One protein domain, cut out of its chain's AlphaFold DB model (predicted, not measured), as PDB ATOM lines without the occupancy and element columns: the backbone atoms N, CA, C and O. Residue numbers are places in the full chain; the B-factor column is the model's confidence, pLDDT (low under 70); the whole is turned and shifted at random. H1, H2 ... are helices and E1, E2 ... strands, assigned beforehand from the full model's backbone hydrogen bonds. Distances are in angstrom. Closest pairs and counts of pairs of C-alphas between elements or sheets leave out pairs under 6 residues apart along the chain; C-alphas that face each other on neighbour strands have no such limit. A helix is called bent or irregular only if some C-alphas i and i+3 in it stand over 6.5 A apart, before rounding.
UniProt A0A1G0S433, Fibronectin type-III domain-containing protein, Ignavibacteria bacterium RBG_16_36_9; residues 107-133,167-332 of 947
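What this domain is: This is residues 107 to 133 and 167 to 332 of the 947 residues of the protein "Fibronectin type-III domain-containing protein" of Ignavibacteria bacterium RBG_16_36_9 (UniProt A0A1G0S433). The chain is wound in stacked turns, a short solenoid with three walls of parallel strands: E1 E4 E6 E9 E12, E5 E8 E11 and E7 E10 E13. Helix H3 covers the end of the stack near E1 and E4, and a bent antiparallel ribbon, E2 and E3, is set off from the walls. The 193 printed residues run E1 H1 E2 E3 H2 H3, then E4 to E13: three named helices and thirteen named strands, class mixed, with under half of the residues in named elements. The whole is compact, with a radius of gyration of the C-alphas of 16.3 A and spans of 48 by 41 by 32 A.

Where its parts are: Find C-alpha 108 at (134.768, 179.780, 114.048), where E1, residues 108 to 112, begins. Next come H1, 114 to 121, and E2, 125 to 133, 24.5 A long. Past the cut, E3, 167 to 179, starts at (112.891, 156.514, 85.391) and runs 34.3 A. Then read H2, 186 to 190; H3, 201 to 211, 15.3 A; E4, 217 to 221; E5, 233 to 235; E6, 247 to 251; E7, 257 to 260; E8, 270 to 272; E9, 279 to 282; E10, 294 to 297; E11, 307 to 309; E12, 317 to 319; and E13, 321 to 324, ending at (142.156, 170.597, 86.747).

How they stand to each other: Begin with the sheet E1 E4 E6 E9 E12, only just strongly twisted, with C-alphas up to 4.1 A off its plane; N 110 and O 218 are 2.8 A apart, N 249 and O 280 2.8 A. H3 is on it, over E4 at a height over the sheet of 10.3 A, in two layers, a helix on one face of a sheet. In the sheet E5 E8 E11, N 235 and O 271 are 2.8 A apart; the closest C-alphas of H3 and E5, Thr 202 and Ile 233, are 6.1 A apart. In E7 E10 E13, N 259 and O 295 are 2.8 A apart. E12 runs on into E13 at 84 degrees. E2 and E3 are antiparallel, with N 130 and O 174 2.8 A apart; both are apart from H3 and E4 to E13. H1 is on none of these three parallel sheets; its closest C-alpha pair with E2 is Met 118 and Ile 125, 7.0 A. H2 is close to but not clearly touching H3, at Phe 189 and Asp 207, 6.4 A. Every O i to N i+4 pair is within hydrogen-bond range in H1 and H3; H2 has 0 of 1, but 2 of 2 O i to N i+3 pairs.

The domain as a whole: The C-alphas farthest apart, of Gln 193 and Thr 330, are 48.3 A apart. Residues 134 to 166 are not printed; C-alphas 133 and 167 are 12.4 A apart across the cut. The links E4 to E5, E5 to E6 and E9 to E10 are long. The model's pLDDT is under 70 at residues 132 to 133, 167 to 172, 187 and 190 to 195.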
ATOM      1  N   PRO A 107     130.140 180.552 114.948       93.38
ATOM      2  CA  PRO A 107     131.200 181.149 114.153       93.38
ATOM      3  C   PRO A 107     132.570 180.667 114.637       93.38
ATOM      4  O   PRO A 107     132.837 180.647 115.841       93.38
ATOM      5  N   GLY A 108     133.448 180.300 113.706       91.94
ATOM      6  CA  GLY A 108     134.768 179.780 114.048       91.94
ATOM      7  C   GLY A 108     135.400 178.912 112.969       91.94
ATOM      8  O   GLY A 108     134.910 178.814 111.843       91.94
ATOM      9  N   THR A 109     136.513 178.284 113.338       93.88
ATOM     10  CA  THR A 109     137.294 177.398 112.473       93.88
ATOM     11  C   THR A 109     137.147 175.951 112.929       93.88
ATOM     12  O   THR A 109     137.264 175.649 114.114       93.88
ATOM     13  N   TYR A 110     136.907 175.067 111.968       94.12
ATOM     14  CA  TYR A 110     136.558 173.664 112.138       94.12
ATOM     15  C   TYR A 110     137.542 172.809 111.351       94.12
ATOM     16  O   TYR A 110     137.885 173.153 110.227       94.12
ATOM     17  N   THR A 111     138.009 171.706 111.925       94.12
ATOM     18  CA  THR A 111     139.054 170.883 111.298       94.12
ATOM     19  C   THR A 111     138.433 169.843 110.374       94.12
ATOM     20  O   THR A 111     137.497 169.152 110.769       94.12
ATOM     21  N   VAL A 112     138.967 169.685 109.164       96.62
ATOM     22  CA  VAL A 112     138.565 168.630 108.226       96.62
ATOM     23  C   VAL A 112     139.792 167.827 107.811       96.62
ATOM     24  O   VAL A 112     140.687 168.356 107.161       96.62
ATOM     25  N   GLY A 113     139.835 166.550 108.171       93.31
ATOM     26  CA  GLY A 113     140.916 165.628 107.835       93.31
ATOM     27  C   GLY A 113     140.736 164.291 108.545       93.31
ATOM     28  O   GLY A 113     140.423 164.249 109.736       93.31
ATOM     29  N   LEU A 114     140.932 163.193 107.821       88.69
ATOM     30  CA  LEU A 114     140.735 161.829 108.301       88.69
ATOM     31  C   LEU A 114     141.695 161.511 109.449       88.69
ATOM     32  O   LEU A 114     141.281 161.003 110.494       88.69
ATOM     33  N   ASN A 115     142.972 161.856 109.284       84.19
ATOM     34  CA  ASN A 115     143.991 161.599 110.298       84.19
ATOM     35  C   ASN A 115     143.732 162.416 111.563       84.19
ATOM     36  O   ASN A 115     143.722 161.866 112.667       84.19
ATOM     37  N   ALA A 116     143.456 163.710 111.398       84.50
ATOM     38  CA  ALA A 116     143.128 164.593 112.509       84.50
ATOM     39  C   ALA A 116     141.865 164.118 113.245       84.50
ATOM     40  O   ALA A 116     141.841 164.086 114.476       84.50
ATOM     41  N   PHE A 117     140.841 163.676 112.510       88.12
ATOM     42  CA  PHE A 117     139.618 163.129 113.086       88.12
ATOM     43  C   PHE A 117     139.885 161.889 113.941       88.12
ATOM     44  O   PHE A 117     139.439 161.832 115.090       88.12
ATOM     45  N   MET A 118     140.628 160.907 113.422       86.25
ATOM     46  CA  MET A 118     140.959 159.688 114.173       86.25
ATOM     47  C   MET A 118     141.784 159.999 115.426       86.25
ATOM     48  O   MET A 118     141.533 159.424 116.484       86.25
ATOM     49  N   GLN A 119     142.732 160.937 115.335       83.12
ATOM     50  CA  GLN A 119     143.550 161.356 116.475       83.12
ATOM     51  C   GLN A 119     142.723 162.064 117.553       83.12
ATOM     52  O   GLN A 119     142.850 161.737 118.731       83.12
ATOM     53  N   ALA A 120     141.862 163.007 117.165       81.62
ATOM     54  CA  ALA A 120     141.089 163.803 118.114       81.62
ATOM     55  C   ALA A 120     139.954 163.008 118.776       81.62
ATOM     56  O   ALA A 120     139.639 163.235 119.941       81.62
ATOM     57  N   THR A 121     139.326 162.088 118.038       83.12
ATOM     58  CA  THR A 121     138.151 161.342 118.520       83.12
ATOM     59  C   THR A 121     138.490 159.953 119.061       83.12
ATOM     60  O   THR A 121     137.675 159.354 119.758       83.12
ATOM     61  N   GLY A 122     139.664 159.407 118.723       83.50
ATOM     62  CA  GLY A 122     140.038 158.019 119.007       83.50
ATOM     63  C   GLY A 122     139.260 156.977 118.193       83.50
ATOM     64  O   GLY A 122     139.462 155.777 118.392       83.50
ATOM     65  N   LYS A 123     138.372 157.409 117.287       82.94
ATOM     66  CA  LYS A 123     137.564 156.520 116.449       82.94
ATOM     67  C   LYS A 123     138.411 155.904 115.344       82.94
ATOM     68  O   LYS A 123     139.237 156.577 114.731       82.94
ATOM     69  N   ARG A 124     138.178 154.623 115.063       84.94
ATOM     70  CA  ARG A 124     138.844 153.885 113.983       84.94
ATOM     71  C   ARG A 124     137.923 153.815 112.784       84.94
ATOM     72  O   ARG A 124     137.095 152.911 112.686       84.94
ATOM     73  N   ILE A 125     138.068 154.797 111.906       86.31
ATOM     74  CA  ILE A 125     137.232 154.916 110.720       86.31
ATOM     75  C   ILE A 125     137.996 154.571 109.447       86.31
ATOM     76  O   ILE A 125     139.198 154.801 109.339       86.31
ATOM     77  N   TYR A 126     137.282 154.008 108.484       84.31
ATOM     78  CA  TYR A 126     137.784 153.707 107.149       84.31
ATOM     79  C   TYR A 126     136.624 153.756 106.147       84.31
ATOM     80  O   TYR A 126     135.463 153.805 106.549       84.31
ATOM     81  N   PHE A 127     136.922 153.773 104.848       86.50
ATOM     82  CA  PHE A 127     135.902 153.847 103.799       86.50
ATOM     83  C   PHE A 127     135.864 152.548 102.998       86.50
ATOM     84  O   PHE A 127     136.900 152.063 102.546       86.50
ATOM     85  N   GLU A 128     134.667 151.993 102.815       85.06
ATOM     86  CA  GLU A 128     134.417 150.838 101.948       85.06
ATOM     87  C   GLU A 128     133.599 151.275 100.732       85.06
ATOM     88  O   GLU A 128     132.567 151.933 100.877       85.06
ATOM     89  N   THR A 129     134.007 150.867  99.528       80.94
ATOM     90  CA  THR A 129     133.157 151.012  98.341       80.94
ATOM     91  C   THR A 129     131.976 150.057  98.447       80.94
ATOM     92  O   THR A 129     132.147 148.842  98.571       80.94
ATOM     93  N   ARG A 130     130.764 150.598  98.362       78.44
ATOM     94  CA  ARG A 130     129.513 149.839  98.352       78.44
ATOM     95  C   ARG A 130     128.661 150.232  97.171       78.44
ATOM     96  O   ARG A 130     128.799 151.317  96.626       78.44
ATOM     97  N   THR A 131     127.755 149.344  96.783       76.38
ATOM     98  CA  THR A 131     126.789 149.610  95.721       76.38
ATOM     99  C   THR A 131     125.402 149.829  96.299       76.38
ATOM    100  O   THR A 131     124.996 149.191  97.272       76.38
ATOM    101  N   ARG A 132     124.651 150.742  95.693       65.75
ATOM    102  CA  ARG A 132     123.221 150.916  95.939       65.75
ATOM    103  C   ARG A 132     122.485 151.018  94.617       65.75
ATOM    104  O   ARG A 132     123.026 151.494  93.625       65.75
ATOM    105  N   THR A 133     121.228 150.617  94.631       67.25
ATOM    106  CA  THR A 133     120.342 150.755  93.483       67.25
ATOM    107  C   THR A 133     119.514 152.019  93.656       67.25
ATOM    108  O   THR A 133     118.752 152.121  94.617       67.25
ATOM    109  N   TYR A 167     111.957 156.892  84.337       55.16
ATOM    110  CA  TYR A 167     112.891 156.514  85.391       55.16
ATOM    111  C   TYR A 167     113.738 155.305  85.007       55.16
ATOM    112  O   TYR A 167     113.202 154.288  84.563       55.16
ATOM    113  N   VAL A 168     115.051 155.395  85.225       57.38
ATOM    114  CA  VAL A 168     115.972 154.267  85.050       57.38
ATOM    115  C   VAL A 168     116.595 153.884  86.386       57.38
ATOM    116  O   VAL A 168     117.015 154.734  87.172       57.38
ATOM    117  N   THR A 169     116.642 152.586  86.647       58.16
ATOM    118  CA  THR A 169     117.288 152.033  87.830       58.16
ATOM    119  C   THR A 169     118.770 151.835  87.533       58.16
ATOM    120  O   THR A 169     119.123 151.059  86.647       58.16
ATOM    121  N   VAL A 170     119.634 152.540  88.259       58.62
ATOM    122  CA  VAL A 170     121.091 152.488  88.106       58.62
ATOM    123  C   VAL A 170     121.706 151.959  89.393       58.62
ATOM    124  O   VAL A 170     121.325 152.368  90.489       58.62
ATOM    125  N   THR A 171     122.669 151.053  89.261       64.44
ATOM    126  CA  THR A 171     123.552 150.685  90.367       64.44
ATOM    127  C   THR A 171     124.655 151.731  90.465       64.44
ATOM    128  O   THR A 171     125.424 151.903  89.522       64.44
ATOM    129  N   GLU A 172     124.724 152.434  91.586       65.50
ATOM    130  CA  GLU A 172     125.777 153.400  91.893       65.50
ATOM    131  C   GLU A 172     126.724 152.843  92.946       65.50
ATOM    132  O   GLU A 172     126.275 152.252  93.929       65.50
ATOM    133  N   GLU A 173     128.018 153.086  92.765       70.25
ATOM    134  CA  GLU A 173     129.020 152.914  93.812       70.25
ATOM    135  C   GLU A 173     129.111 154.180  94.671       70.25
ATOM    136  O   GLU A 173     129.067 155.298  94.158       70.25
ATOM    137  N   TYR A 174     129.236 154.008  95.981       72.44
ATOM    138  CA  TYR A 174     129.470 155.079  96.942       72.44
ATOM    139  C   TYR A 174     130.451 154.607  98.014       72.44
ATOM    140  O   TYR A 174     130.573 153.410  98.275       72.44
ATOM    141  N   LEU A 175     131.156 155.548  98.636       77.31
ATOM    142  CA  LEU A 175     132.005 155.259  99.785       77.31
ATOM    143  C   LEU A 175     131.156 155.319 101.054       77.31
ATOM    144  O   LEU A 175     130.617 156.370 101.396       77.31
ATOM    145  N   GLU A 176     131.028 154.194 101.754       85.38
ATOM    146  CA  GLU A 176     130.425 154.161 103.084       85.38
ATOM    147  C   GLU A 176     131.519 154.307 104.143       85.38
ATOM    148  O   GLU A 176     132.514 153.579 104.134       85.38
ATOM    149  N   MET A 177     131.333 155.257 105.059       85.31
ATOM    150  CA  MET A 177     132.192 155.407 106.228       85.31
ATOM    151  C   MET A 177     131.874 154.306 107.239       85.31
ATOM    152  O   MET A 177     130.723 154.138 107.640       85.31
ATOM    153  N   MET A 178     132.903 153.584 107.663       84.00
ATOM    154  CA  MET A 178     132.816 152.430 108.545       84.00
ATOM    155  C   MET A 178     133.578 152.701 109.843       84.00
ATOM    156  O   MET A 178     134.669 153.258 109.807       84.00
ATOM    157  N   GLU A 179     133.029 152.276 110.978       88.31
ATOM    158  CA  GLU A 179     133.681 152.243 112.291       88.31
ATOM    159  C   GLU A 179     133.648 150.800 112.808       88.31
ATOM    160  O   GLU A 179     132.577 150.199 112.924       88.31
ATOM    161  N   ASP A 180     134.820 150.214 113.070       85.88
ATOM    162  CA  ASP A 180     134.966 148.852 113.614       85.88
ATOM    163  C   ASP A 180     134.114 147.773 112.894       85.88
ATOM    164  O   ASP A 180     133.511 146.892 113.516       85.88
ATOM    165  N   GLY A 181     134.044 147.835 111.558       81.38
ATOM    166  CA  GLY A 181     133.320 146.857 110.733       81.38
ATOM    167  C   GLY A 181     131.825 147.130 110.548       81.38
ATOM    168  O   GLY A 181     131.120 146.295 109.979       81.38
ATOM    169  N   LYS A 182     131.309 148.272 111.021       83.38
ATOM    170  CA  LYS A 182     129.900 148.674 110.877       83.38
ATOM    171  C   LYS A 182     129.783 150.068 110.256       83.38
ATOM    172  O   LYS A 182     130.709 150.853 110.422       83.38
ATOM    173  N   PRO A 183     128.663 150.403 109.587       83.81
ATOM    174  CA  PRO A 183     128.413 151.771 109.144       83.81
ATOM    175  C   PRO A 183     128.555 152.762 110.299       83.81
ATOM    176  O   PRO A 183     128.047 152.518 111.398       83.81
ATOM    177  N   PHE A 184     129.260 153.862 110.048       81.75
ATOM    178  CA  PHE A 184     129.496 154.909 111.030       81.75
ATOM    179  C   PHE A 184     128.179 155.558 111.469       81.75
ATOM    180  O   PHE A 184     127.320 155.887 110.647       81.75
ATOM    181  N   ASP A 185     128.038 155.804 112.770       79.50
ATOM    182  CA  ASP A 185     126.878 156.513 113.299       79.50
ATOM    183  C   ASP A 185     127.016 158.032 113.104       79.50
ATOM    184  O   ASP A 185     127.605 158.747 113.916       79.50
ATOM    185  N   TYR A 186     126.412 158.544 112.028       73.06
ATOM    186  CA  TYR A 186     126.375 159.976 111.705       73.06
ATOM    187  C   TYR A 186     125.672 160.840 112.767       73.06
ATOM    188  O   TYR A 186     125.755 162.068 112.697       73.06
ATOM    189  N   SER A 187     124.998 160.251 113.765       67.25
ATOM    190  CA  SER A 187     124.506 160.998 114.928       67.25
ATOM    191  C   SER A 187     125.644 161.643 115.733       67.25
ATOM    192  O   SER A 187     125.423 162.674 116.368       67.25
ATOM    193  N   PHE A 188     126.873 161.121 115.616       75.81
ATOM    194  CA  PHE A 188     128.081 161.681 116.224       75.81
ATOM    195  C   PHE A 188     128.253 163.178 115.931       75.81
ATOM    196  O   PHE A 188     128.455 163.969 116.855       75.81
ATOM    197  N   PHE A 189     128.095 163.586 114.666       73.62
ATOM    198  CA  PHE A 189     128.276 164.979 114.236       73.62
ATOM    199  C   PHE A 189     127.224 165.934 114.815       73.62
ATOM    200  O   PHE A 189     127.448 167.137 114.893       73.62
ATOM    201  N   LYS A 190     126.099 165.391 115.293       62.38
ATOM    202  CA  LYS A 190     124.982 166.150 115.872       62.38
ATOM    203  C   LYS A 190     125.162 166.450 117.355       62.38
ATOM    204  O   LYS A 190     124.319 167.115 117.947       62.38
ATOM    205  N   SER A 191     126.210 165.910 117.967       63.16
ATOM    206  CA  SER A 191     126.480 166.074 119.388       63.16
ATOM    207  C   SER A 191     127.570 167.114 119.626       63.16
ATOM    208  O   SER A 191     128.459 167.315 118.792       63.16
ATOM    209  N   ASP A 192     127.569 167.702 120.822       61.53
ATOM    210  CA  ASP A 192     128.670 168.550 121.300       61.53
ATOM    211  C   ASP A 192     130.016 167.788 121.338       61.53
ATOM    212  O   ASP A 192     131.081 168.397 121.392       61.53
ATOM    213  N   GLN A 193     129.981 166.448 121.265       57.44
ATOM    214  CA  GLN A 193     131.158 165.573 121.206       57.44
ATOM    215  C   GLN A 193     131.845 165.568 119.835       57.44
ATOM    216  O   GLN A 193     132.956 165.057 119.726       57.44
ATOM    217  N   SER A 194     131.224 166.128 118.790       67.75
ATOM    218  CA  SER A 194     131.864 166.232 117.474       67.75
ATOM    219  C   SER A 194     133.108 167.124 117.487       67.75
ATOM    220  O   SER A 194     133.909 167.046 116.561       67.75
ATOM    221  N   MET A 195     133.276 167.968 118.520       65.31
ATOM    222  CA  MET A 195     134.398 168.902 118.722       65.31
ATOM    223  C   MET A 195     134.737 169.778 117.504       65.31
ATOM    224  O   MET A 195     135.833 170.325 117.417       65.31
ATOM    225  N   GLY A 196     133.816 169.911 116.546       80.38
ATOM    226  CA  GLY A 196     134.069 170.633 115.307       80.38
ATOM    227  C   GLY A 196     135.150 170.014 114.411       80.38
ATOM    228  O   GLY A 196     135.834 170.752 113.697       80.38
ATOM    229  N   ILE A 197     135.316 168.687 114.457       89.06
ATOM    230  CA  ILE A 197     136.230 167.945 113.587       89.06
ATOM    231  C   ILE A 197     135.483 166.964 112.678       89.06
ATOM    232  O   ILE A 197     134.574 166.253 113.108       89.06
ATOM    233  N   TYR A 198     135.898 166.900 111.413       92.88
ATOM    234  CA  TYR A 198     135.276 166.077 110.379       92.88
ATOM    235  C   TYR A 198     136.324 165.232 109.655       92.88
ATOM    236  O   TYR A 198     137.416 165.727 109.381       92.88
ATOM    237  N   PRO A 199     136.013 163.976 109.304       91.25
ATOM    238  CA  PRO A 199     136.956 163.120 108.595       91.25
ATOM    239  C   PRO A 199     137.042 163.427 107.097       91.25
ATOM    240  O   PRO A 199     138.040 163.102 106.465       91.25
ATOM    241  N   THR A 200     136.000 164.033 106.527       93.88
ATOM    242  CA  THR A 200     135.886 164.370 105.102       93.88
ATOM    243  C   THR A 200     135.129 165.678 104.923       93.88
ATOM    244  O   THR A 200     134.367 166.104 105.802       93.88
ATOM    245  N   ILE A 201     135.297 166.301 103.760       96.06
ATOM    246  CA  ILE A 201     134.537 167.486 103.356       96.06
ATOM    247  C   ILE A 201     133.051 167.121 103.246       96.06
ATOM    248  O   ILE A 201     132.195 167.865 103.713       96.06
ATOM    249  N   THR A 202     132.732 165.935 102.728       91.75
ATOM    250  CA  THR A 202     131.369 165.392 102.648       91.75
ATOM    251  C   THR A 202     130.697 165.332 104.024       91.75
ATOM    252  O   THR A 202     129.525 165.698 104.160       91.75
ATOM    253  N   ALA A 203     131.421 164.899 105.061       88.75
ATOM    254  CA  ALA A 203     130.898 164.861 106.424       88.75
ATOM    255  C   ALA A 203     130.657 166.274 106.981       88.75
ATOM    256  O   ALA A 203     129.590 166.530 107.542       88.75
ATOM    257  N   ALA A 204     131.597 167.199 106.760       93.12
ATOM    258  CA  ALA A 204     131.445 168.607 107.136       93.12
ATOM    259  C   ALA A 204     130.226 169.257 106.458       93.12
ATOM    260  O   ALA A 204     129.409 169.907 107.108       93.12
ATOM    261  N   VAL A 205     130.051 169.017 105.158       92.19
ATOM    262  CA  VAL A 205     128.922 169.520 104.365       92.19
ATOM    263  C   VAL A 205     127.597 168.915 104.826       92.19
ATOM    264  O   VAL A 205     126.590 169.615 104.897       92.19
ATOM    265  N   THR A 206     127.573 167.630 105.173       85.06
ATOM    266  CA  THR A 206     126.364 166.965 105.681       85.06
ATOM    267  C   THR A 206     125.918 167.568 107.011       85.06
ATOM    268  O   THR A 206     124.728 167.806 107.219       85.06
ATOM    269  N   ASP A 207     126.865 167.861 107.896       84.44
ATOM    270  CA  ASP A 207     126.577 168.510 109.166       84.44
ATOM    271  C   ASP A 207     126.157 169.980 108.994       84.44
ATOM    272  O   ASP A 207     125.178 170.423 109.596       84.44
ATOM    273  N   LEU A 208     126.807 170.714 108.086       88.00
ATOM    274  CA  LEU A 208     126.395 172.064 107.702       88.00
ATOM    275  C   LEU A 208     124.942 172.102 107.215       88.00
ATOM    276  O   LEU A 208     124.169 172.952 107.652       88.00
ATOM    277  N   LYS A 209     124.553 171.183 106.324       82.69
ATOM    278  CA  LYS A 209     123.175 171.101 105.813       82.69
ATOM    279  C   LYS A 209     122.167 170.834 106.924       82.69
ATOM    280  O   LYS A 209     121.032 171.295 106.853       82.69
ATOM    281  N   LEU A 210     122.580 170.091 107.944       75.38
ATOM    282  CA  LEU A 210     121.724 169.740 109.064       75.38
ATOM    283  C   LEU A 210     121.557 170.889 110.066       75.38
ATOM    284  O   LEU A 210     120.443 171.130 110.527       75.38
ATOM    285  N   ARG A 211     122.655 171.555 110.438       76.06
ATOM    286  CA  ARG A 211     122.683 172.529 111.544       76.06
ATOM    287  C   ARG A 211     122.603 173.982 111.086       76.06
ATOM    288  O   ARG A 211     122.160 174.837 111.848       76.06
ATOM    289  N   GLY A 212     123.030 174.273 109.860       84.88
ATOM    290  CA  GLY A 212     123.295 175.639 109.421       84.88
ATOM    291  C   GLY A 212     124.385 176.312 110.258       84.88
ATOM    292  O   GLY A 212     125.144 175.657 110.972       84.88
ATOM    293  N   VAL A 213     124.448 177.639 110.188       88.50
ATOM    294  CA  VAL A 213     125.456 178.445 110.889       88.50
ATOM    295  C   VAL A 213     124.816 179.593 111.670       88.50
ATOM    296  O   VAL A 213     123.802 180.155 111.258       88.50
ATOM    297  N   ALA A 214     125.429 179.976 112.794       86.94
ATOM    298  CA  ALA A 214     125.061 181.176 113.562       86.94
ATOM    299  C   ALA A 214     125.906 182.416 113.203       86.94
ATOM    300  O   ALA A 214     125.641 183.511 113.695       86.94
ATOM    301  N   GLY A 215     126.933 182.244 112.370       90.25
ATOM    302  CA  GLY A 215     127.881 183.270 111.943       90.25
ATOM    303  C   GLY A 215     128.871 182.696 110.920       90.25
ATOM    304  O   GLY A 215     128.633 181.596 110.424       90.25
ATOM    305  N   PRO A 216     129.963 183.401 110.580       95.62
ATOM    306  CA  PRO A 216     130.934 182.914 109.601       95.62
ATOM    307  C   PRO A 216     131.678 181.665 110.096       95.62
ATOM    308  O   PRO A 216     132.230 181.652 111.198       95.62
ATOM    309  N   VAL A 217     131.720 180.630 109.259       96.44
ATOM    310  CA  VAL A 217     132.343 179.328 109.546       96.44
ATOM    311  C   VAL A 217     133.455 179.056 108.539       96.44
ATOM    312  O   VAL A 217     133.293 179.282 107.343       96.44
ATOM    313  N   THR A 218     134.594 178.550 109.011       96.81
ATOM    314  CA  THR A 218     135.696 178.076 108.162       96.81
ATOM    315  C   THR A 218     135.964 176.600 108.419       96.81
ATOM    316  O   THR A 218     136.357 176.234 109.521       96.81
ATOM    317  N   PHE A 219     135.805 175.762 107.402       97.62
ATOM    318  CA  PHE A 219     136.295 174.390 107.369       97.62
ATOM    319  C   PHE A 219     137.742 174.384 106.861       97.62
ATOM    320  O   PHE A 219     138.015 174.626 105.685       97.62
ATOM    321  N   LEU A 220     138.665 174.141 107.786       96.81
ATOM    322  CA  LEU A 220     140.101 174.131 107.568       96.81
ATOM    323  C   LEU A 220     140.562 172.728 107.163       96.81
ATOM    324  O   LEU A 220     140.454 171.781 107.946       96.81
ATOM    325  N   LEU A 221     141.074 172.605 105.943       97.62
ATOM    326  CA  LEU A 221     141.568 171.358 105.371       97.62
ATOM    327  C   LEU A 221     142.997 171.098 105.869       97.62
ATOM    328  O   LEU A 221     143.916 171.827 105.503       97.62
ATOM    329  N   VAL A 222     143.185 170.101 106.737       95.38
ATOM    330  CA  VAL A 222     144.489 169.792 107.358       95.38
ATOM    331  C   VAL A 222     145.241 168.627 106.710       95.38
ATOM    332  O   VAL A 222     146.430 168.464 106.970       95.38
ATOM    333  N   ASP A 223     144.581 167.830 105.869       90.25
ATOM    334  CA  ASP A 223     145.222 166.746 105.126       90.25
ATOM    335  C   ASP A 223     145.684 167.251 103.749       90.25
ATOM    336  O   ASP A 223     145.074 168.132 103.143       90.25
ATOM    337  N   THR A 224     146.746 166.656 103.211       89.69
ATOM    338  CA  THR A 224     147.232 166.978 101.858       89.69
ATOM    339  C   THR A 224     146.392 166.330 100.755       89.69
ATOM    340  O   THR A 224     146.506 166.702  99.589       89.69
ATOM    341  N   ASN A 225     145.528 165.365 101.086       91.88
ATOM    342  CA  ASN A 225     144.734 164.626 100.108       91.88
ATOM    343  C   ASN A 225     143.384 164.159 100.681       91.88
ATOM    344  O   ASN A 225     143.344 163.557 101.752       91.88
ATOM    345  N   TYR A 226     142.305 164.349  99.917       93.81
ATOM    346  CA  TYR A 226     140.920 163.999 100.273       93.81
ATOM    347  C   TYR A 226     140.310 162.989  99.282       93.81
ATOM    348  O   TYR A 226     139.382 163.318  98.546       93.81
ATOM    349  N   PRO A 227     140.813 161.741  99.212       88.88
ATOM    350  CA  PRO A 227     140.381 160.772  98.202       88.88
ATOM    351  C   PRO A 227     139.013 160.139  98.481       88.88
ATOM    352  O   PRO A 227     138.454 159.480  97.607       88.88
ATOM    353  N   SER A 228     138.489 160.290  99.698       88.12
ATOM    354  CA  SER A 228     137.320 159.554 100.188       88.12
ATOM    355  C   SER A 228     136.054 160.407 100.264       88.12
ATOM    356  O   SER A 228     135.308 160.351 101.239       88.12
ATOM    357  N   GLU A 229     135.813 161.210  99.233       91.31
ATOM    358  CA  GLU A 229     134.646 162.086  99.151       91.31
ATOM    359  C   GLU A 229     133.495 161.440  98.373       91.31
ATOM    360  O   GLU A 229     133.682 160.553  97.535       91.31
ATOM    361  N   THR A 230     132.273 161.899  98.640       87.62
ATOM    362  CA  THR A 230     131.118 161.587  97.794       87.62
ATOM    363  C   THR A 230     131.016 162.649  96.709       87.62
ATOM    364  O   THR A 230     130.846 163.823  97.022       87.62
ATOM    365  N   TYR A 231     131.112 162.242  95.440       87.00
ATOM    366  CA  TYR A 231     131.047 163.161  94.301       87.00
ATOM    367  C   TYR A 231     129.632 163.245  93.702       87.00
ATOM    368  O   TYR A 231     129.027 162.204  93.430       87.00
ATOM    369  N   PRO A 232     129.104 164.457  93.447       90.69
ATOM    370  CA  PRO A 232     129.734 165.751  93.721       90.69
ATOM    371  C   PRO A 232     129.783 166.051  95.227       90.69
ATOM    372  O   PRO A 232     128.856 165.696  95.958       90.69
ATOM    373  N   ILE A 233     130.795 166.800  95.669       94.31
ATOM    374  CA  ILE A 233     130.703 167.502  96.952       94.31
ATOM    375  C   ILE A 233     129.666 168.608  96.756       94.31
ATOM    376  O   ILE A 233     129.937 169.637  96.131       94.31
ATOM    377  N   ASP A 234     128.445 168.336  97.208       90.25
ATOM    378  CA  ASP A 234     127.268 169.130  96.871       90.25
ATOM    379  C   ASP A 234     127.006 170.204  97.932       90.25
ATOM    380  O   ASP A 234     126.495 169.920  99.017       90.25
ATOM    381  N   LEU A 235     127.349 171.446  97.619       94.69
ATOM    382  CA  LEU A 235     127.176 172.628  98.454       94.69
ATOM    383  C   LEU A 235     125.811 173.262  98.159       94.69
ATOM    384  O   LEU A 235     125.661 174.031  97.211       94.69
ATOM    385  N   THR A 236     124.805 172.906  98.961       89.94
ATOM    386  CA  THR A 236     123.412 173.370  98.801       89.94
ATOM    387  C   THR A 236     123.058 174.511  99.746       89.94
ATOM    388  O   THR A 236     123.882 174.905 100.569       89.94
ATOM    389  N   ALA A 237     121.834 175.042  99.676       86.19
ATOM    390  CA  ALA A 237     121.334 175.964 100.695       86.19
ATOM    391  C   ALA A 237     121.527 175.411 102.126       86.19
ATOM    392  O   ALA A 237     121.347 174.214 102.373       86.19
ATOM    393  N   TYR A 238     121.877 176.298 103.063       84.94
ATOM    394  CA  TYR A 238     122.028 176.010 104.493       84.94
ATOM    395  C   TYR A 238     121.381 177.115 105.336       84.94
ATOM    396  O   TYR A 238     121.284 178.272 104.916       84.94
ATOM    397  N   ALA A 239     120.916 176.768 106.538       82.88
ATOM    398  CA  ALA A 239     120.273 177.733 107.425       82.88
ATOM    399  C   ALA A 239     121.282 178.777 107.939       82.88
ATOM    400  O   ALA A 239     122.409 178.445 108.299       82.88
ATOM    401  N   GLY A 240     120.866 180.045 107.985       85.50
ATOM    402  CA  GLY A 240     121.701 181.157 108.453       85.50
ATOM    403  C   GLY A 240     122.590 181.805 107.388       85.50
ATOM    404  O   GLY A 240     123.203 182.826 107.698       85.50
ATOM    405  N   ALA A 241     122.624 181.279 106.157       90.88
ATOM    406  CA  ALA A 241     123.422 181.807 105.049       90.88
ATOM    407  C   ALA A 241     123.108 183.286 104.753       90.88
ATOM    408  O   ALA A 241     121.953 183.675 104.561       90.88
ATOM    409  N   SER A 242     124.143 184.124 104.712       93.56
ATOM    410  CA  SER A 242     124.043 185.535 104.328       93.56
ATOM    411  C   SER A 242     125.420 186.091 103.965       93.56
ATOM    412  O   SER A 242     126.437 185.452 104.219       93.56
ATOM    413  N   ALA A 243     125.476 187.325 103.460       93.38
ATOM    414  CA  ALA A 243     126.741 187.998 103.155       93.38
ATOM    415  C   ALA A 243     127.691 188.147 104.366       93.38
ATOM    416  O   ALA A 243     128.883 188.363 104.172       93.38
ATOM    417  N   THR A 244     127.187 188.044 105.603       93.25
ATOM    418  CA  THR A 244     128.001 188.066 106.835       93.25
ATOM    419  C   THR A 244     128.194 186.687 107.463       93.25
ATOM    420  O   THR A 244     129.089 186.513 108.285       93.25
ATOM    421  N   ASN A 245     127.364 185.712 107.088       93.19
ATOM    422  CA  ASN A 245     127.390 184.349 107.606       93.19
ATOM    423  C   ASN A 245     127.775 183.412 106.462       93.19
ATOM    424  O   ASN A 245     126.924 182.716 105.906       93.19
ATOM    425  N   THR A 246     129.044 183.478 106.074       96.81
ATOM    426  CA  THR A 246     129.612 182.685 104.985       96.81
ATOM    427  C   THR A 246     130.150 181.352 105.493       96.81
ATOM    428  O   THR A 246     130.485 181.202 106.672       96.81
ATOM    429  N   VAL A 247     130.283 180.388 104.584       98.31
ATOM    430  CA  VAL A 247     130.993 179.129 104.831       98.31
ATOM    431  C   VAL A 247     132.217 179.075 103.933       98.31
ATOM    432  O   VAL A 247     132.090 179.110 102.711       98.31
ATOM    433  N   THR A 248     133.396 178.973 104.539       98.00
ATOM    434  CA  THR A 248     134.683 178.942 103.839       98.00
ATOM    435  C   THR A 248     135.301 177.550 103.904       98.00
ATOM    436  O   THR A 248     135.382 176.983 104.988       98.00
ATOM    437  N   PHE A 249     135.780 177.017 102.781       98.25
ATOM    438  CA  PHE A 249     136.652 175.840 102.719       98.25
ATOM    439  C   PHE A 249     138.045 176.291 102.288       98.25
ATOM    440  O   PHE A 249     138.170 176.946 101.254       98.25
ATOM    441  N   LYS A 250     139.070 175.970 103.086       96.81
ATOM    442  CA  LYS A 250     140.432 176.481 102.878       96.81
ATOM    443  C   LYS A 250     141.508 175.553 103.454       96.81
ATOM    444  O   LYS A 250     141.290 175.032 104.548       96.81
ATOM    445  N   PRO A 251     142.668 175.368 102.797       96.81
ATOM    446  CA  PRO A 251     143.821 174.681 103.381       96.81
ATOM    447  C   PRO A 251     144.330 175.321 104.678       96.81
ATOM    448  O   PRO A 251     144.345 176.544 104.836       96.81
ATOM    449  N   ALA A 252     144.779 174.488 105.614       92.50
ATOM    450  CA  ALA A 252     145.544 174.932 106.771       92.50
ATOM    451  C   ALA A 252     146.912 175.477 106.345       92.50
ATOM    452  O   ALA A 252     147.431 175.134 105.286       92.50
ATOM    453  N   THR A 253     147.521 176.310 107.186       87.25
ATOM    454  CA  THR A 253     148.870 176.836 106.938       87.25
ATOM    455  C   THR A 253     149.860 175.710 106.662       87.25
ATOM    456  O   THR A 253     149.867 174.705 107.369       87.25
ATOM    457  N   SER A 254     150.671 175.889 105.615       82.25
ATOM    458  CA  SER A 254     151.642 174.902 105.121       82.25
ATOM    459  C   SER A 254     151.040 173.604 104.564       82.25
ATOM    460  O   SER A 254     151.792 172.691 104.231       82.25
ATOM    461  N   VAL A 255     149.716 173.511 104.409       85.81
ATOM    462  CA  VAL A 255     149.057 172.373 103.758       85.81
ATOM    463  C   VAL A 255     148.766 172.715 102.303       85.81
ATOM    464  O   VAL A 255     148.106 173.709 102.017       85.81
ATOM    465  N   GLN A 256     149.229 171.851 101.399       91.12
ATOM    466  CA  GLN A 256     148.780 171.798 100.010       91.12
ATOM    467  C   GLN A 256     147.739 170.684  99.893       91.12
ATOM    468  O   GLN A 256     148.084 169.503  99.886       91.12
ATOM    469  N   ALA A 257     146.464 171.057  99.879       94.94
ATOM    470  CA  ALA A 257     145.349 170.123  99.866       94.94
ATOM    471  C   ALA A 257     144.955 169.752  98.431       94.94
ATOM    472  O   ALA A 257     144.817 170.610  97.556       94.94
ATOM    473  N   VAL A 258     144.695 168.469  98.199       95.94
ATOM    474  CA  VAL A 258     144.164 167.954  96.934       95.94
ATOM    475  C   VAL A 258     142.803 167.310  97.180       95.94
ATOM    476  O   VAL A 258     142.670 166.441  98.038       95.94
ATOM    477  N   ILE A 259     141.797 167.708  96.400       97.19
ATOM    478  CA  ILE A 259     140.491 167.045  96.304       97.19
ATOM    479  C   ILE A 259     140.458 166.304  94.957       97.19
ATOM    480  O   ILE A 259     140.099 166.904  93.933       97.19
ATOM    481  N   PRO A 260     140.896 165.030  94.914       92.88
ATOM    482  CA  PRO A 260     140.974 164.278  93.673       92.88
ATOM    483  C   PRO A 260     139.611 163.707  93.285       92.88
ATOM    484  O   PRO A 260     139.071 162.854  93.984       92.88
ATOM    485  N   GLY A 261     139.070 164.112  92.138       88.44
ATOM    486  CA  GLY A 261     137.847 163.510  91.607       88.44
ATOM    487  C   GLY A 261     137.971 161.996  91.369       88.44
ATOM    488  O   GLY A 261     139.063 161.449  91.216       88.44
ATOM    489  N   SER A 262     136.834 161.308  91.283       85.38
ATOM    490  CA  SER A 262     136.764 159.872  90.980       85.38
ATOM    491  C   SER A 262     136.722 159.610  89.473       85.38
ATOM    492  O   SER A 262     136.130 160.375  88.714       85.38
ATOM    493  N   THR A 263     137.277 158.479  89.029       84.44
ATOM    494  CA  THR A 263     137.136 157.982  87.648       84.44
ATOM    495  C   THR A 263     135.707 157.558  87.304       84.44
ATOM    496  O   THR A 263     135.366 157.467  86.126       84.44
ATOM    497  N   THR A 264     134.865 157.323  88.314       80.00
ATOM    498  CA  THR A 264     133.457 156.921  88.172       80.00
ATOM    499  C   THR A 264     132.474 158.068  88.406       80.00
ATOM    500  O   THR A 264     131.263 157.864  88.295       80.00
ATOM    501  N   GLN A 265     132.955 159.278  88.727       81.38
ATOM    502  CA  GLN A 265     132.054 160.407  88.946       81.38
ATOM    503  C   GLN A 265     131.327 160.758  87.646       81.38
ATOM    504  O   GLN A 265     131.917 160.821  86.572       81.38
ATOM    505  N   THR A 266     130.029 161.013  87.752       81.44
ATOM    506  CA  THR A 266     129.181 161.375  86.605       81.44
ATOM    507  C   THR A 266     128.966 162.882  86.495       81.44
ATOM    508  O   THR A 266     128.277 163.347  85.595       81.44
ATOM    509  N   THR A 267     129.530 163.653  87.430       83.81
ATOM    510  CA  THR A 267     129.259 165.083  87.602       83.81
ATOM    511  C   THR A 267     130.510 165.834  88.091       83.81
ATOM    512  O   THR A 267     131.607 165.273  88.089       83.81
ATOM    513  N   ALA A 268     130.375 167.107  88.470       89.88
ATOM    514  CA  ALA A 268     131.490 167.917  88.963       89.88
ATOM    515  C   ALA A 268     132.125 167.356  90.249       89.88
ATOM    516  O   ALA A 268     131.445 166.691  91.028       89.88
ATOM    517  N   THR A 269     133.395 167.680  90.507       94.31
ATOM    518  CA  THR A 269     134.044 167.345  91.789       94.31
ATOM    519  C   THR A 269     133.414 168.147  92.932       94.31
ATOM    520  O   THR A 269     132.976 167.570  93.926       94.31
ATOM    521  N   VAL A 270     133.261 169.464  92.755       96.25
ATOM    522  CA  VAL A 270     132.516 170.342  93.671       96.25
ATOM    523  C   VAL A 270     131.362 171.009  92.931       96.25
ATOM    524  O   VAL A 270     131.528 171.517  91.818       96.25
ATOM    525  N   ARG A 271     130.178 171.032  93.549       92.81
ATOM    526  CA  ARG A 271     128.982 171.645  92.970       92.81
ATOM    527  C   ARG A 271     128.344 172.617  93.956       92.81
ATOM    528  O   ARG A 271     127.996 172.222  95.056       92.81
ATOM    529  N   LEU A 272     128.164 173.869  93.549       92.50
ATOM    530  CA  LEU A 272     127.330 174.855  94.241       92.50
ATOM    531  C   LEU A 272     125.925 174.719  93.660       92.50
ATOM    532  O   LEU A 272     125.726 175.092  92.510       92.50
ATOM    533  N   ASN A 273     124.997 174.106  94.387       85.00
ATOM    534  CA  ASN A 273     123.744 173.562  93.847       85.00
ATOM    535  C   ASN A 273     122.521 174.030  94.645       85.00
ATOM    536  O   ASN A 273     122.674 174.398  95.798       85.00
ATOM    537  N   THR A 274     121.313 173.960  94.079       80.31
ATOM    538  CA  THR A 274     120.015 174.153  94.762       80.31
ATOM    539  C   THR A 274     120.053 175.293  95.784       80.31
ATOM    540  O   THR A 274     120.027 175.063  96.996       80.31
ATOM    541  N   ASP A 275     120.207 176.520  95.282       83.00
ATOM    542  CA  ASP A 275     120.326 177.737  96.098       83.00
ATOM    543  C   ASP A 275     121.520 177.739  97.082       83.00
ATOM    544  O   ASP A 275     121.474 178.376  98.137       83.00
ATOM    545  N   GLY A 276     122.613 177.048  96.747       86.62
ATOM    546  CA  GLY A 276     123.888 177.124  97.458       86.62
ATOM    547  C   GLY A 276     124.536 178.495  97.272       86.62
ATOM    548  O   GLY A 276     125.076 178.789  96.206       86.62
ATOM    549  N   GLN A 277     124.459 179.337  98.301       92.56
ATOM    550  CA  GLN A 277     124.914 180.729  98.272       92.56
ATOM    551  C   GLN A 277     125.823 181.031  99.466       92.56
ATOM    552  O   GLN A 277     125.700 180.404 100.520       92.56
ATOM    553  N   TYR A 278     126.684 182.041  99.325       96.69
ATOM    554  CA  TYR A 278     127.610 182.497 100.368       96.69
ATOM    555  C   TYR A 278     128.645 181.443 100.787       96.69
ATOM    556  O   TYR A 278     129.093 181.411 101.937       96.69
ATOM    557  N   TYR A 279     129.032 180.583  99.846       98.12
ATOM    558  CA  TYR A 279     130.201 179.723  99.975       98.12
ATOM    559  C   TYR A 279     131.455 180.428  99.458       98.12
ATOM    560  O   TYR A 279     131.420 181.127  98.442       98.12
ATOM    561  N   ILE A 280     132.569 180.197 100.146       98.06
ATOM    562  CA  ILE A 280     133.907 180.631  99.753       98.06
ATOM    563  C   ILE A 280     134.778 179.380  99.649       98.06
ATOM    564  O   ILE A 280     134.942 178.642 100.618       98.06
ATOM    565  N   ILE A 281     135.326 179.125  98.470       98.44
ATOM    566  CA  ILE A 281     136.370 178.123  98.257       98.44
ATOM    567  C   ILE A 281     137.654 178.913  98.034       98.44
ATOM    568  O   ILE A 281     137.828 179.492  96.965       98.44
ATOM    569  N   ASP A 282     138.502 178.983  99.055       97.81
ATOM    570  CA  ASP A 282     139.745 179.760  99.041       97.81
ATOM    571  C   ASP A 282     140.925 178.800  99.114       97.81
ATOM    572  O   ASP A 282     141.116 178.105 100.109       97.81
ATOM    573  N   GLY A 283     141.714 178.739  98.049       96.62
ATOM    574  CA  GLY A 283     142.849 177.837  97.989       96.62
ATOM    575  C   GLY A 283     144.124 178.334  98.655       96.62
ATOM    576  O   GLY A 283     145.080 177.573  98.704       96.62
ATOM    577  N   SER A 284     144.171 179.548  99.205       90.81
ATOM    578  CA  SER A 284     145.372 179.995  99.919       90.81
ATOM    579  C   SER A 284     145.487 179.333 101.294       90.81
ATOM    580  O   SER A 284     144.480 179.016 101.916       90.81
ATOM    581  N   ASN A 285     146.693 179.152 101.824       86.50
ATOM    582  CA  ASN A 285     146.918 178.564 103.155       86.50
ATOM    583  C   ASN A 285     147.179 179.613 104.264       86.50
ATOM    584  O   ASN A 285     147.448 179.282 105.424       86.50
ATOM    585  N   THR A 286     147.063 180.900 103.926       78.25
ATOM    586  CA  THR A 286     147.201 182.044 104.843       78.25
ATOM    587  C   THR A 286     145.954 182.929 104.813       78.25
ATOM    588  O   THR A 286     145.224 182.977 103.823       78.25
ATOM    589  N   SER A 287     145.657 183.617 105.919       72.38
ATOM    590  CA  SER A 287     144.495 184.514 105.992       72.38
ATOM    591  C   SER A 287     144.683 185.715 105.062       72.38
ATOM    592  O   SER A 287     145.666 186.442 105.193       72.38
ATOM    593  N   GLY A 288     143.759 185.904 104.114       71.19
ATOM    594  CA  GLY A 288     143.883 186.933 103.074       71.19
ATOM    595  C   GLY A 288     145.043 186.696 102.099       71.19
ATOM    596  O   GLY A 288     145.461 187.631 101.418       71.19
ATOM    597  N   GLY A 289     145.588 185.475 102.071       75.38
ATOM    598  CA  GLY A 289     146.654 185.077 101.163       75.38
ATOM    599  C   GLY A 289     146.199 184.962  99.711       75.38
ATOM    600  O   GLY A 289     145.014 185.010  99.388       75.38
ATOM    601  N   THR A 290     147.178 184.793  98.827       82.56
ATOM    602  CA  THR A 290     146.999 184.654  97.370       82.56
ATOM    603  C   THR A 290     147.684 183.401  96.811       82.56
ATOM    604  O   THR A 290     147.768 183.227  95.594       82.56
ATOM    605  N   THR A 291     148.215 182.545  97.689       83.06
ATOM    606  CA  THR A 291     148.852 181.270  97.334       83.06
ATOM    607  C   THR A 291     147.820 180.283  96.794       83.06
ATOM    608  O   THR A 291     146.644 180.406  97.112       83.06
ATOM    609  N   ARG A 292     148.229 179.319  95.960       91.62
ATOM    610  CA  ARG A 292     147.311 178.369  95.310       91.62
ATOM    611  C   ARG A 292     147.466 176.944  95.841       91.62
ATOM    612  O   ARG A 292     147.810 176.030  95.102       91.62
ATOM    613  N   ASP A 293     147.203 176.760  97.129       93.12
ATOM    614  CA  ASP A 293     147.452 175.518  97.873       93.12
ATOM    615  C   ASP A 293     146.276 174.524  97.874       93.12
ATOM    616  O   ASP A 293     146.378 173.461  98.479       93.12
ATOM    617  N   LEU A 294     145.155 174.830  97.212       96.69
ATOM    618  CA  LEU A 294     144.046 173.889  97.019       96.69
ATOM    619  C   LEU A 294     143.938 173.476  95.555       96.69
ATOM    620  O   LEU A 294     143.599 174.293  94.697       96.69
ATOM    621  N   THR A 295     144.156 172.192  95.283       96.50
ATOM    622  CA  THR A 295     143.907 171.590  93.970       96.50
ATOM    623  C   THR A 295     142.577 170.844  93.964       96.50
ATOM    624  O   THR A 295     142.367 169.940  94.770       96.50
ATOM    625  N   ILE A 296     141.692 171.176  93.022       96.88
ATOM    626  CA  ILE A 296     140.444 170.446  92.763       96.88
ATOM    627  C   ILE A 296     140.542 169.842  91.368       96.88
ATOM    628  O   ILE A 296     140.620 170.572  90.375       96.88
ATOM    629  N   SER A 297     140.533 168.513  91.289       93.12
ATOM    630  CA  SER A 297     140.700 167.798  90.024       93.12
ATOM    631  C   SER A 297     139.523 166.882  89.708       93.12
ATOM    632  O   SER A 297     138.741 166.499  90.579       93.12
ATOM    633  N   VAL A 298     139.376 166.537  88.433       89.62
ATOM    634  CA  VAL A 298     138.380 165.582  87.933       89.62
ATOM    635  C   VAL A 298     139.087 164.288  87.542       89.62
ATOM    636  O   VAL A 298     140.003 164.310  86.722       89.62
ATOM    637  N   GLY A 299     138.641 163.156  88.094       85.38
ATOM    638  CA  GLY A 299     139.206 161.841  87.775       85.38
ATOM    639  C   GLY A 299     138.604 161.184  86.528       85.38
ATOM    640  O   GLY A 299     139.278 160.416  85.845       85.38
ATOM    641  N   ALA A 300     137.336 161.465  86.216       81.81
ATOM    642  CA  ALA A 300     136.621 160.857  85.097       81.81
ATOM    643  C   ALA A 300     136.900 161.568  83.764       81.81
ATOM    644  O   ALA A 300     136.970 162.794  83.684       81.81
ATOM    645  N   THR A 301     137.001 160.796  82.682       73.69
ATOM    646  CA  THR A 301     137.053 161.330  81.313       73.69
ATOM    647  C   THR A 301     135.664 161.792  80.873       73.69
ATOM    648  O   THR A 301     134.691 161.087  81.126       73.69
ATOM    649  N   GLY A 302     135.544 162.920  80.168       70.81
ATOM    650  CA  GLY A 302     134.253 163.384  79.645       70.81
ATOM    651  C   GLY A 302     134.089 164.897  79.722       70.81
ATOM    652  O   GLY A 302     135.054 165.634  79.573       70.81
ATOM    653  N   THR A 303     132.863 165.372  79.941       75.94
ATOM    654  CA  THR A 303     132.493 166.800  79.906       75.94
ATOM    655  C   THR A 303     132.452 167.461  81.289       75.94
ATOM    656  O   THR A 303     131.762 168.463  81.479       75.94
ATOM    657  N   LEU A 304     133.153 166.898  82.278       84.56
ATOM    658  CA  LEU A 304     132.936 167.229  83.687       84.56
ATOM    659  C   LEU A 304     133.848 168.370  84.177       84.56
ATOM    660  O   LEU A 304     135.061 168.325  83.946       84.56
ATOM    661  N   PRO A 305     133.304 169.383  84.872       88.81
ATOM    662  CA  PRO A 305     134.100 170.450  85.475       88.81
ATOM    663  C   PRO A 305     134.654 170.052  86.851       88.81
ATOM    664  O   PRO A 305     134.068 169.234  87.560       88.81
ATOM    665  N   ALA A 306     135.743 170.693  87.275       93.25
ATOM    666  CA  ALA A 306     136.213 170.623  88.658       93.25
ATOM    667  C   ALA A 306     135.213 171.310  89.602       93.25
ATOM    668  O   ALA A 306     134.858 170.758  90.642       93.25
ATOM    669  N   VAL A 307     134.705 172.484  89.201       95.12
ATOM    670  CA  VAL A 307     133.724 173.264  89.972       95.12
ATOM    671  C   VAL A 307     132.543 173.671  89.094       95.12
ATOM    672  O   VAL A 307     132.728 174.186  87.988       95.12
ATOM    673  N   HIS A 308     131.321 173.475  89.589       92.19
ATOM    674  CA  HIS A 308     130.092 173.823  88.873       92.19
ATOM    675  C   HIS A 308     129.122 174.628  89.745       92.19
ATOM    676  O   HIS A 308     128.656 174.146  90.772       92.19
ATOM    677  N   PHE A 309     128.780 175.831  89.293       91.06
ATOM    678  CA  PHE A 309     127.728 176.681  89.840       91.06
ATOM    679  C   PHE A 309     126.418 176.351  89.121       91.06
ATOM    680  O   PHE A 309     126.226 176.676  87.946       91.06
ATOM    681  N   PHE A 310     125.529 175.663  89.823       84.69
ATOM    682  CA  PHE A 310     124.363 174.994  89.275       84.69
ATOM    683  C   PHE A 310     123.097 175.356  90.063       84.69
ATOM    684  O   PHE A 310     123.158 175.601  91.261       84.69
ATOM    685  N   SER A 311     121.938 175.392  89.400       80.56
ATOM    686  CA  SER A 311     120.623 175.591  90.042       80.56
ATOM    687  C   SER A 311     120.589 176.752  91.057       80.56
ATOM    688  O   SER A 311     120.298 176.564  92.237       80.56
ATOM    689  N   ASN A 312     120.915 177.961  90.584       82.06
ATOM    690  CA  ASN A 312     121.018 179.182  91.395       82.06
ATOM    691  C   ASN A 312     122.159 179.200  92.432       82.06
ATOM    692  O   ASN A 312     122.010 179.716  93.541       82.06
ATOM    693  N   GLY A 313     123.337 178.711  92.042       88.69
ATOM    694  CA  GLY A 313     124.586 178.914  92.780       88.69
ATOM    695  C   GLY A 313     125.078 180.363  92.695       88.69
ATOM    696  O   GLY A 313     126.081 180.636  92.044       88.69
ATOM    697  N   SER A 314     124.361 181.310  93.296       91.69
ATOM    698  CA  SER A 314     124.671 182.750  93.273       91.69
ATOM    699  C   SER A 314     125.424 183.211  94.531       91.69
ATOM    700  O   SER A 314     125.325 182.586  95.580       91.69
ATOM    701  N   ASN A 315     126.108 184.356  94.473       95.12
ATOM    702  CA  ASN A 315     126.795 184.963  95.626       95.12
ATOM    703  C   ASN A 315     127.897 184.074  96.244       95.12
ATOM    704  O   ASN A 315     128.042 184.029  97.467       95.12
ATOM    705  N   ASN A 316     128.651 183.349  95.417       97.44
ATOM    706  CA  ASN A 316     129.746 182.486  95.859       97.44
ATOM    707  C   ASN A 316     131.105 182.980  95.351       97.44
ATOM    708  O   ASN A 316     131.202 183.664  94.327       97.44
ATOM    709  N   ILE A 317     132.161 182.590  96.058       97.75
ATOM    710  CA  ILE A 317     133.548 182.929  95.738       97.75
ATOM    711  C   ILE A 317     134.336 181.637  95.532       97.75
ATOM    712  O   ILE A 317     134.290 180.732  96.363       97.75
ATOM    713  N   VAL A 318     135.070 181.564  94.427       98.31
ATOM    714  CA  VAL A 318     136.116 180.567  94.195       98.31
ATOM    715  C   VAL A 318     137.389 181.336  93.907       98.31
ATOM    716  O   VAL A 318     137.492 182.005  92.879       98.31
ATOM    717  N   GLU A 319     138.350 181.272  94.813       96.94
ATOM    718  CA  GLU A 319     139.584 182.021  94.673       96.94
ATOM    719  C   GLU A 319     140.813 181.226  95.063       96.94
ATOM    720  O   GLU A 319     140.736 180.283  95.843       96.94
ATOM    721  N   ASN A 320     141.958 181.622  94.510       95.69
ATOM    722  CA  ASN A 320     143.252 181.064  94.882       95.69
ATOM    723  C   ASN A 320     143.349 179.535  94.679       95.69
ATOM    724  O   ASN A 320     144.135 178.876  95.340       95.69
ATOM    725  N   CYS A 321     142.561 178.936  93.786       96.12
ATOM    726  CA  CYS A 321     142.553 177.482  93.577       96.12
ATOM    727  C   CYS A 321     143.353 177.071  92.337       96.12
ATOM    728  O   CYS A 321     143.420 177.806  91.349       96.12
ATOM    729  N   ILE A 322     143.871 175.843  92.340       94.88
ATOM    730  CA  ILE A 322     144.285 175.125  91.131       94.88
ATOM    731  C   ILE A 322     143.119 174.239  90.690       94.88
ATOM    732  O   ILE A 322     142.637 173.404  91.452       94.88
ATOM    733  N   LEU A 323     142.653 174.420  89.456       94.94
ATOM    734  CA  LEU A 323     141.522 173.686  88.894       94.94
ATOM    735  C   LEU A 323     141.975 172.861  87.691       94.94
ATOM    736  O   LEU A 323     142.522 173.394  86.719       94.94
ATOM    737  N   GLU A 324     141.704 171.559  87.747       90.25
ATOM    738  CA  GLU A 324     142.156 170.597  86.747       90.25
ATOM    739  C   GLU A 324     140.996 169.739  86.242       90.25
ATOM    740  O   GLU A 324     140.231 169.154  87.011       90.25
ATOM    741  N   SER A 325     140.867 169.628  84.923       85.75
ATOM    742  CA  SER A 325     139.869 168.761  84.302       85.75
ATOM    743  C   SER A 325     140.410 168.153  83.006       85.75
ATOM    744  O   SER A 325     141.044 168.867  82.225       85.75
ATOM    745  N   PRO A 326     140.151 166.859  82.725       79.81
ATOM    746  CA  PRO A 326     140.474 166.233  81.446       79.81
ATOM    747  C   PRO A 326     139.424 166.552  80.362       79.81
ATOM    748  O   PRO A 326     139.355 165.866  79.343       79.81
ATOM    749  N   ASN A 327     138.558 167.545  80.585       75.19
ATOM    750  CA  ASN A 327     137.428 167.863  79.723       75.19
ATOM    751  C   ASN A 327     137.851 168.417  78.364       75.19
ATOM    752  O   ASN A 327     138.410 169.504  78.278       75.19
ATOM    753  N   THR A 328     137.499 167.710  77.294       74.88
ATOM    754  CA  THR A 328     137.803 168.089  75.906       74.88
ATOM    755  C   THR A 328     136.588 168.621  75.132       74.88
ATOM    756  O   THR A 328     136.696 168.908  73.937       74.88
ATOM    757  N   SER A 329     135.435 168.808  75.782       76.38
ATOM    758  CA  SER A 329     134.197 169.264  75.140       76.38
ATOM    759  C   SER A 329     134.092 170.779  75.019       76.38
ATOM    760  O   SER A 329     134.194 171.520  75.989       76.38
ATOM    761  N   THR A 330     133.748 171.252  73.822       71.38
ATOM    762  CA  THR A 330     133.523 172.681  73.533       71.38
ATOM    763  C   THR A 330     132.213 173.249  74.101       71.38
ATOM    764  O   THR A 330     131.945 174.439  73.935       71.38
ATOM    765  N   GLY A 331     131.393 172.419  74.756       71.00
ATOM    766  CA  GLY A 331     130.170 172.824  75.460       71.00
ATOM    767  C   GLY A 331     130.302 172.820  76.986       71.00
ATOM    768  O   GLY A 331     129.294 172.939  77.676       71.00
ATOM    769  N   SER A 332     131.513 172.629  77.512       76.50
ATOM    770  CA  SER A 332     131.782 172.536  78.945       76.50
ATOM    771  C   SER A 332     133.171 173.099  79.271       76.50
ATOM    772  O   SER A 332     133.997 173.262  78.376       76.50
TER     773      SER A 332